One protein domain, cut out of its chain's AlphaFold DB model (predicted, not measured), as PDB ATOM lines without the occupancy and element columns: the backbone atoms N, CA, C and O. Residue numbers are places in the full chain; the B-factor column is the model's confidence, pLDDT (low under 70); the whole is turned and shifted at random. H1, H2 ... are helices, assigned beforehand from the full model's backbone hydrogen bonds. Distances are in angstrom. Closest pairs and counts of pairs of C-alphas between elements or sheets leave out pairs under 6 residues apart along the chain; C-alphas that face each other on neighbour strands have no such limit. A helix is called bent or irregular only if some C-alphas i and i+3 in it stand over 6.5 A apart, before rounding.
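AT A GLANCE: This is residues 59 to 105 of the 129 residues of an uncharacterized protein of Eumeta variegata (UniProt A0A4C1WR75). One long helix, H2, makes the long axis of the domain, with a short helix near each of its ends. H3 folds back along the last part of H2 as a helical hairpin, H1 lies near the beginning of H2, and a tail before H1, residues 59 to 63, leads away from that end. The printed part has 47 residues with three named helices, in the order H1, H2, H3 along the chain, and no named strand; the class is all helix. The whole is only just loose, close to extended, with a radius of gyration of the C-alphas of 13.8 A, and its elongated outline spans 38 by 22 by 16 A.

HOW THE PARTS SIT: H2, residues 76 to 93, is the longest helix, and it touches both of the others. It touches H3, residues 97 to 102, with residues 88 to 93 alone; the closest C-alphas are those of Gly 92 and Tyr 100, 4.8 A apart. H2 and H3 form a helical hairpin and run opposite ways at a shallow tilt of 28 degrees. With residues 76 to 79 alone, H2 only just touches H1, residues 64 to 71, with 3 pairs of C-alphas within 8 A. The closest C-alphas of H1 and H2 are those of Asn 64 and Ile 76, 6.6 A apart. H1 and H2 run the same way at a tilt of 35.2 degrees, only just steep. H1 and H3 are apart. In H1 and H2 every O i to N i+4 pair is within hydrogen-bond range; in H3 0 of 2 such pairs are, beside 2 of 3 O i to N i+3 pairs.

IN THESE COORDINATES: H2 runs from Ile 76, C-alpha at (46.955, -34.229, 2.776), to Ala 93, C-alpha at (29.009, -34.268, -15.317), 25.5 A from first to last C-alpha. H1 begins at Asn 64, C-alpha at (46.749, -33.385, 9.334), and measures 10.1 A to the C-alpha of Leu 71. H3 measures 10.0 A from the C-alpha of Pro 97 to that of Leu 102, at (39.417, -31.882, -18.565). H3 is neither bent nor irregular, but only just: C-alphas 98 and 101 are 6.3 A apart.

THE WHOLE: The two C-alphas farthest apart are those of Asp 65 and Pro 97, at 38.5 A. The C-alphas of Gly 59 and His 105, the first and last printed residues, are 32.9 A apart. The printed part has no cut. The links H1 to H2, with 4 residues between them, and H2 to H3, with 3, are both tight. The mean pLDDT of the printed part is 70.6, and 20 residues are under 70: residues 59 to 62, 73 to 74, 91 to 97 and 99 to 105.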
ATOM      1  N   GLY A  59      50.211 -17.918   3.678       57.59
ATOM      2  CA  GLY A  59      49.840 -19.319   3.497       57.59
ATOM      3  C   GLY A  59      49.395 -19.915   4.833       57.59
ATOM      4  O   GLY A  59      50.201 -20.062   5.748       57.59
ATOM      5  N   TRP A  60      48.110 -20.240   4.964       62.94
ATOM      6  CA  TRP A  60      47.591 -20.925   6.144       62.94
ATOM      7  C   TRP A  60      47.975 -22.403   6.080       62.94
ATOM      8  O   TRP A  60      47.602 -23.115   5.146       62.94
ATOM      9  N   TYR A  61      48.709 -22.875   7.085       64.50
ATOM     10  CA  TYR A  61      49.065 -24.285   7.218       64.50
ATOM     11  C   TYR A  61      47.988 -25.010   8.024       64.50
ATOM     12  O   TYR A  61      47.697 -24.647   9.163       64.50
ATOM     13  N   VAL A  62      47.405 -26.057   7.442       67.38
ATOM     14  CA  VAL A  62      46.438 -26.921   8.128       67.38
ATOM     15  C   VAL A  62      47.152 -28.194   8.563       67.38
ATOM     16  O   VAL A  62      47.775 -28.870   7.747       67.38
ATOM     17  N   LYS A  63      47.062 -28.530   9.852       75.19
ATOM     18  CA  LYS A  63      47.618 -29.778  10.383       75.19
ATOM     19  C   LYS A  63      46.765 -30.989   9.962       75.19
ATOM     20  O   LYS A  63      45.546 -30.888   9.816       75.19
ATOM     21  N   ASN A  64      47.406 -32.148   9.786       72.94
ATOM     22  CA  ASN A  64      46.749 -33.385   9.334       72.94
ATOM     23  C   ASN A  64      45.645 -33.875  10.286       72.94
ATOM     24  O   ASN A  64      44.635 -34.398   9.827       72.94
ATOM     25  N   ASP A  65      45.792 -33.668  11.594       71.44
ATOM     26  CA  ASP A  65      44.785 -33.997  12.612       71.44
ATOM     27  C   ASP A  65      43.476 -33.212  12.418       71.44
ATOM     28  O   ASP A  65      42.384 -33.772  12.535       71.44
ATOM     29  N   VAL A  66      43.567 -31.933  12.040       70.56
ATOM     30  CA  VAL A  66      42.407 -31.085  11.714       70.56
ATOM     31  C   VAL A  66      41.687 -31.599  10.464       70.56
ATOM     32  O   VAL A  66      40.454 -31.646  10.429       70.56
ATOM     33  N   ILE A  67      42.445 -32.028   9.452       70.00
ATOM     34  CA  ILE A  67      41.908 -32.631   8.223       70.00
ATOM     35  C   ILE A  67      41.215 -33.960   8.543       70.00
ATOM     36  O   ILE A  67      40.072 -34.166   8.134       70.00
ATOM     37  N   ALA A  68      41.856 -34.826   9.326       71.31
ATOM     38  CA  ALA A  68      41.304 -36.116   9.724       71.31
ATOM     39  C   ALA A  68      40.014 -35.954  10.538       71.31
ATOM     40  O   ALA A  68      39.014 -36.614  10.252       71.31
ATOM     41  N   ARG A  69      39.980 -35.018  11.492       75.50
ATOM     42  CA  ARG A  69      38.787 -34.750  12.307       75.50
ATOM     43  C   ARG A  69      37.612 -34.232  11.477       75.50
ATOM     44  O   ARG A  69      36.486 -34.687  11.664       75.50
ATOM     45  N   ASN A  70      37.858 -33.272  10.588       71.12
ATOM     46  CA  ASN A  70      36.778 -32.560   9.901       71.12
ATOM     47  C   ASN A  70      36.345 -33.248   8.599       71.12
ATOM     48  O   ASN A  70      35.164 -33.235   8.262       71.12
ATOM     49  N   LEU A  71      37.288 -33.841   7.864       71.69
ATOM     50  CA  LEU A  71      37.054 -34.433   6.543       71.69
ATOM     51  C   LEU A  71      37.136 -35.963   6.546       71.69
ATOM     52  O   LEU A  71      36.788 -36.569   5.535       71.69
ATOM     53  N   ARG A  72      37.540 -36.588   7.666       76.94
ATOM     54  CA  ARG A  72      37.734 -38.048   7.793       76.94
ATOM     55  C   ARG A  72      38.728 -38.612   6.773       76.94
ATOM     56  O   ARG A  72      38.570 -39.734   6.307       76.94
ATOM     57  N   VAL A  73      39.728 -37.808   6.417       69.75
ATOM     58  CA  VAL A  73      40.820 -38.178   5.514       69.75
ATOM     59  C   VAL A  73      42.129 -38.050   6.280       69.75
ATOM     60  O   VAL A  73      42.413 -36.990   6.831       69.75
ATOM     61  N   GLU A  74      42.920 -39.117   6.332       69.38
ATOM     62  CA  GLU A  74      44.077 -39.200   7.236       69.38
ATOM     63  C   GLU A  74      45.275 -38.363   6.770       69.38
ATOM     64  O   GLU A  74      46.108 -37.959   7.579       69.38
ATOM     65  N   THR A  75      45.376 -38.076   5.467       73.69
ATOM     66  CA  THR A  75      46.556 -37.417   4.892       73.69
ATOM     67  C   THR A  75      46.203 -36.316   3.892       73.69
ATOM     68  O   THR A  75      45.246 -36.428   3.124       73.69
ATOM     69  N   ILE A  76      47.044 -35.275   3.816       75.31
ATOM     70  CA  ILE A  76      46.955 -34.229   2.776       75.31
ATOM     71  C   ILE A  76      46.965 -34.837   1.366       75.31
ATOM     72  O   ILE A  76      46.229 -34.384   0.492       75.31
ATOM     73  N   LYS A  77      47.754 -35.893   1.135       76.31
ATOM     74  CA  LYS A  77      47.818 -36.579  -0.165       76.31
ATOM     75  C   LYS A  77      46.453 -37.123  -0.583       76.31
ATOM     76  O   LYS A  77      46.051 -36.974  -1.738       76.31
ATOM     77  N   GLU A  78      45.737 -37.746   0.344       78.00
ATOM     78  CA  GLU A  78      44.407 -38.279   0.080       78.00
ATOM     79  C   GLU A  78      43.355 -37.172  -0.034       78.00
ATOM     80  O   GLU A  78      42.470 -37.261  -0.887       78.00
ATOM     81  N   LEU A  79      43.508 -36.080   0.722       79.25
ATOM     82  CA  LEU A  79      42.669 -34.889   0.592       79.25
ATOM     83  C   LEU A  79      42.780 -34.289  -0.816       79.25
ATOM     84  O   LEU A  79      41.762 -34.104  -1.486       79.25
ATOM     85  N   VAL A  80      44.005 -34.044  -1.294       81.19
ATOM     86  CA  VAL A  80      44.263 -33.539  -2.653       81.19
ATOM     87  C   VAL A  80      43.675 -34.500  -3.682       81.19
ATOM     88  O   VAL A  80      42.908 -34.077  -4.544       81.19
ATOM     89  N   ARG A  81      43.928 -35.808  -3.545       79.25
ATOM     90  CA  ARG A  81      43.374 -36.830  -4.448       79.25
ATOM     91  C   ARG A  81      41.842 -36.790  -4.503       79.25
ATOM     92  O   ARG A  81      41.261 -36.816  -5.591       79.25
ATOM     93  N   MET A  82      41.180 -36.718  -3.348       80.06
ATOM     94  CA  MET A  82      39.722 -36.647  -3.244       80.06
ATOM     95  C   MET A  82      39.176 -35.386  -3.926       80.06
ATOM     96  O   MET A  82      38.226 -35.476  -4.709       80.06
ATOM     97  N   LEU A  83      39.772 -34.223  -3.649       80.00
ATOM     98  CA  LEU A  83      39.358 -32.935  -4.211       80.00
ATOM     99  C   LEU A  83      39.527 -32.907  -5.727       80.00
ATOM    100  O   LEU A  83      38.578 -32.583  -6.442       80.00
ATOM    101  N   THR A  84      40.690 -33.331  -6.216       76.62
ATOM    102  CA  THR A  84      40.987 -33.447  -7.643       76.62
ATOM    103  C   THR A  84      39.965 -34.346  -8.336       76.62
ATOM    104  O   THR A  84      39.354 -33.940  -9.324       76.62
ATOM    105  N   ARG A  85      39.672 -35.531  -7.782       77.56
ATOM    106  CA  ARG A  85      38.662 -36.441  -8.342       77.56
ATOM    107  C   ARG A  85      37.261 -35.826  -8.344       77.56
ATOM    108  O   ARG A  85      36.520 -36.005  -9.308       77.56
ATOM    109  N   ARG A  86      36.880 -35.098  -7.291       76.62
ATOM    110  CA  ARG A  86      35.571 -34.432  -7.207       76.62
ATOM    111  C   ARG A  86      35.434 -33.314  -8.237       76.62
ATOM    112  O   ARG A  86      34.403 -33.249  -8.903       76.62
ATOM    113  N   ALA A  87      36.457 -32.473  -8.380       75.62
ATOM    114  CA  ALA A  87      36.493 -31.399  -9.369       75.62
ATOM    115  C   ALA A  87      36.348 -31.961 -10.787       75.62
ATOM    116  O   ALA A  87      35.491 -31.524 -11.554       75.62
ATOM    117  N   PHE A  88      37.100 -33.012 -11.089       72.81
ATOM    118  CA  PHE A  88      37.059 -33.689 -12.375       72.81
ATOM    119  C   PHE A  88      35.729 -34.379 -12.680       72.81
ATOM    120  O   PHE A  88      35.183 -34.198 -13.766       72.81
ATOM    121  N   ASN A  89      35.158 -35.112 -11.722       73.81
ATOM    122  CA  ASN A  89      33.836 -35.715 -11.902       73.81
ATOM    123  C   ASN A  89      32.759 -34.642 -12.130       73.81
ATOM    124  O   ASN A  89      31.843 -34.848 -12.923       73.81
ATOM    125  N   ARG A  90      32.872 -33.486 -11.462       73.62
ATOM    126  CA  ARG A  90      31.963 -32.350 -11.658       73.62
ATOM    127  C   ARG A  90      32.147 -31.699 -13.030       73.62
ATOM    128  O   ARG A  90      31.153 -31.324 -13.637       73.62
ATOM    129  N   ALA A  91      33.381 -31.592 -13.518       67.62
ATOM    130  CA  ALA A  91      33.672 -31.109 -14.866       67.62
ATOM    131  C   ALA A  91      33.106 -32.050 -15.944       67.62
ATOM    132  O   ALA A  91      32.547 -31.577 -16.928       67.62
ATOM    133  N   GLY A  92      33.190 -33.369 -15.735       66.06
ATOM    134  CA  GLY A  92      32.635 -34.372 -16.650       66.06
ATOM    135  C   GLY A  92      31.106 -34.488 -16.623       66.06
ATOM    136  O   GLY A  92      30.507 -34.789 -17.648       66.06
ATOM    137  N   ALA A  93      30.469 -34.235 -15.475       67.69
ATOM    138  CA  ALA A  93      29.009 -34.268 -15.317       67.69
ATOM    139  C   ALA A  93      28.325 -32.898 -15.512       67.69
ATOM    140  O   ALA A  93      27.105 -32.797 -15.399       67.69
ATOM    141  N   GLY A  94      29.099 -31.833 -15.730       66.69
ATOM    142  CA  GLY A  94      28.596 -30.465 -15.833       66.69
ATOM    143  C   GLY A  94      28.021 -30.139 -17.212       66.69
ATOM    144  O   GLY A  94      28.441 -30.682 -18.227       66.69
ATOM    145  N   SER A  95      27.101 -29.174 -17.259       63.56
ATOM    146  CA  SER A  95      26.402 -28.737 -18.479       63.56
ATOM    147  C   SER A  95      27.272 -27.985 -19.492       63.56
ATOM    148  O   SER A  95      26.734 -27.420 -20.441       63.56
ATOM    149  N   TYR A  96      28.590 -27.912 -19.282       66.69
ATOM    150  CA  TYR A  96      29.506 -27.158 -20.132       66.69
ATOM    151  C   TYR A  96      30.424 -28.120 -20.906       66.69
ATOM    152  O   TYR A  96      31.423 -28.596 -20.361       66.69
ATOM    153  N   PRO A  97      30.110 -28.414 -22.185       67.06
ATOM    154  CA  PRO A  97      30.785 -29.460 -22.957       67.06
ATOM    155  C   PRO A  97      32.288 -29.242 -23.149       67.06
ATOM    156  O   PRO A  97      33.036 -30.198 -23.341       67.06
ATOM    157  N   SER A  98      32.768 -27.997 -23.088       70.81
ATOM    158  CA  SER A  98      34.195 -27.697 -23.241       70.81
ATOM    159  C   SER A  98      35.041 -28.181 -22.054       70.81
ATOM    160  O   SER A  98      36.226 -28.457 -22.246       70.81
ATOM    161  N   LEU A  99      34.447 -28.365 -20.865       65.94
ATOM    162  CA  LEU A  99      35.129 -28.909 -19.680       65.94
ATOM    163  C   LEU A  99      35.223 -30.435 -19.693       65.94
ATOM    164  O   LEU A  99      36.020 -31.000 -18.946       65.94
ATOM    165  N   TYR A 100      34.487 -31.112 -20.579       64.00
ATOM    166  CA  TYR A 100      34.551 -32.567 -20.713       64.00
ATOM    167  C   TYR A 100      35.966 -33.052 -21.065       64.00
ATOM    168  O   TYR A 100      36.399 -34.101 -20.601       64.00
ATOM    169  N   LYS A 101      36.738 -32.238 -21.800       67.12
ATOM    170  CA  LYS A 101      38.145 -32.512 -22.144       67.12
ATOM    171  C   LYS A 101      39.086 -32.512 -20.934       67.12
ATOM    172  O   LYS A 101      40.184 -33.050 -21.032       67.12
ATOM    173  N   LEU A 102      38.677 -31.887 -19.828       64.69
ATOM    174  CA  LEU A 102      39.417 -31.882 -18.565       64.69
ATOM    175  C   LEU A 102      39.012 -33.047 -17.663       64.69
ATOM    176  O   LEU A 102      39.772 -33.398 -16.768       64.69
ATOM    177  N   SER A 103      37.844 -33.658 -17.878       57.16
ATOM    178  CA  SER A 103      37.485 -34.883 -17.171       57.16
ATOM    179  C   SER A 103      38.532 -35.962 -17.484       57.16
ATOM    180  O   SER A 103      38.869 -36.148 -18.655       57.16
ATOM    181  N   PRO A 104      39.047 -36.702 -16.484       58.78
ATOM    182  CA  PRO A 104      39.900 -37.847 -16.708       58.78
ATOM    183  C   PRO A 104      39.127 -38.788 -17.618       58.78
ATOM    184  O   PRO A 104      38.075 -39.316 -17.248       58.78
ATOM    185  N   HIS A 105      39.627 -38.945 -18.835       57.41
ATOM    186  CA  HIS A 105      39.125 -39.944 -19.750       57.41
ATOM    187  C   HIS A 105      39.481 -41.298 -19.122       57.41
ATOM    188  O   HIS A 105      40.643 -41.709 -19.127       57.41
TER     189      HIS A 105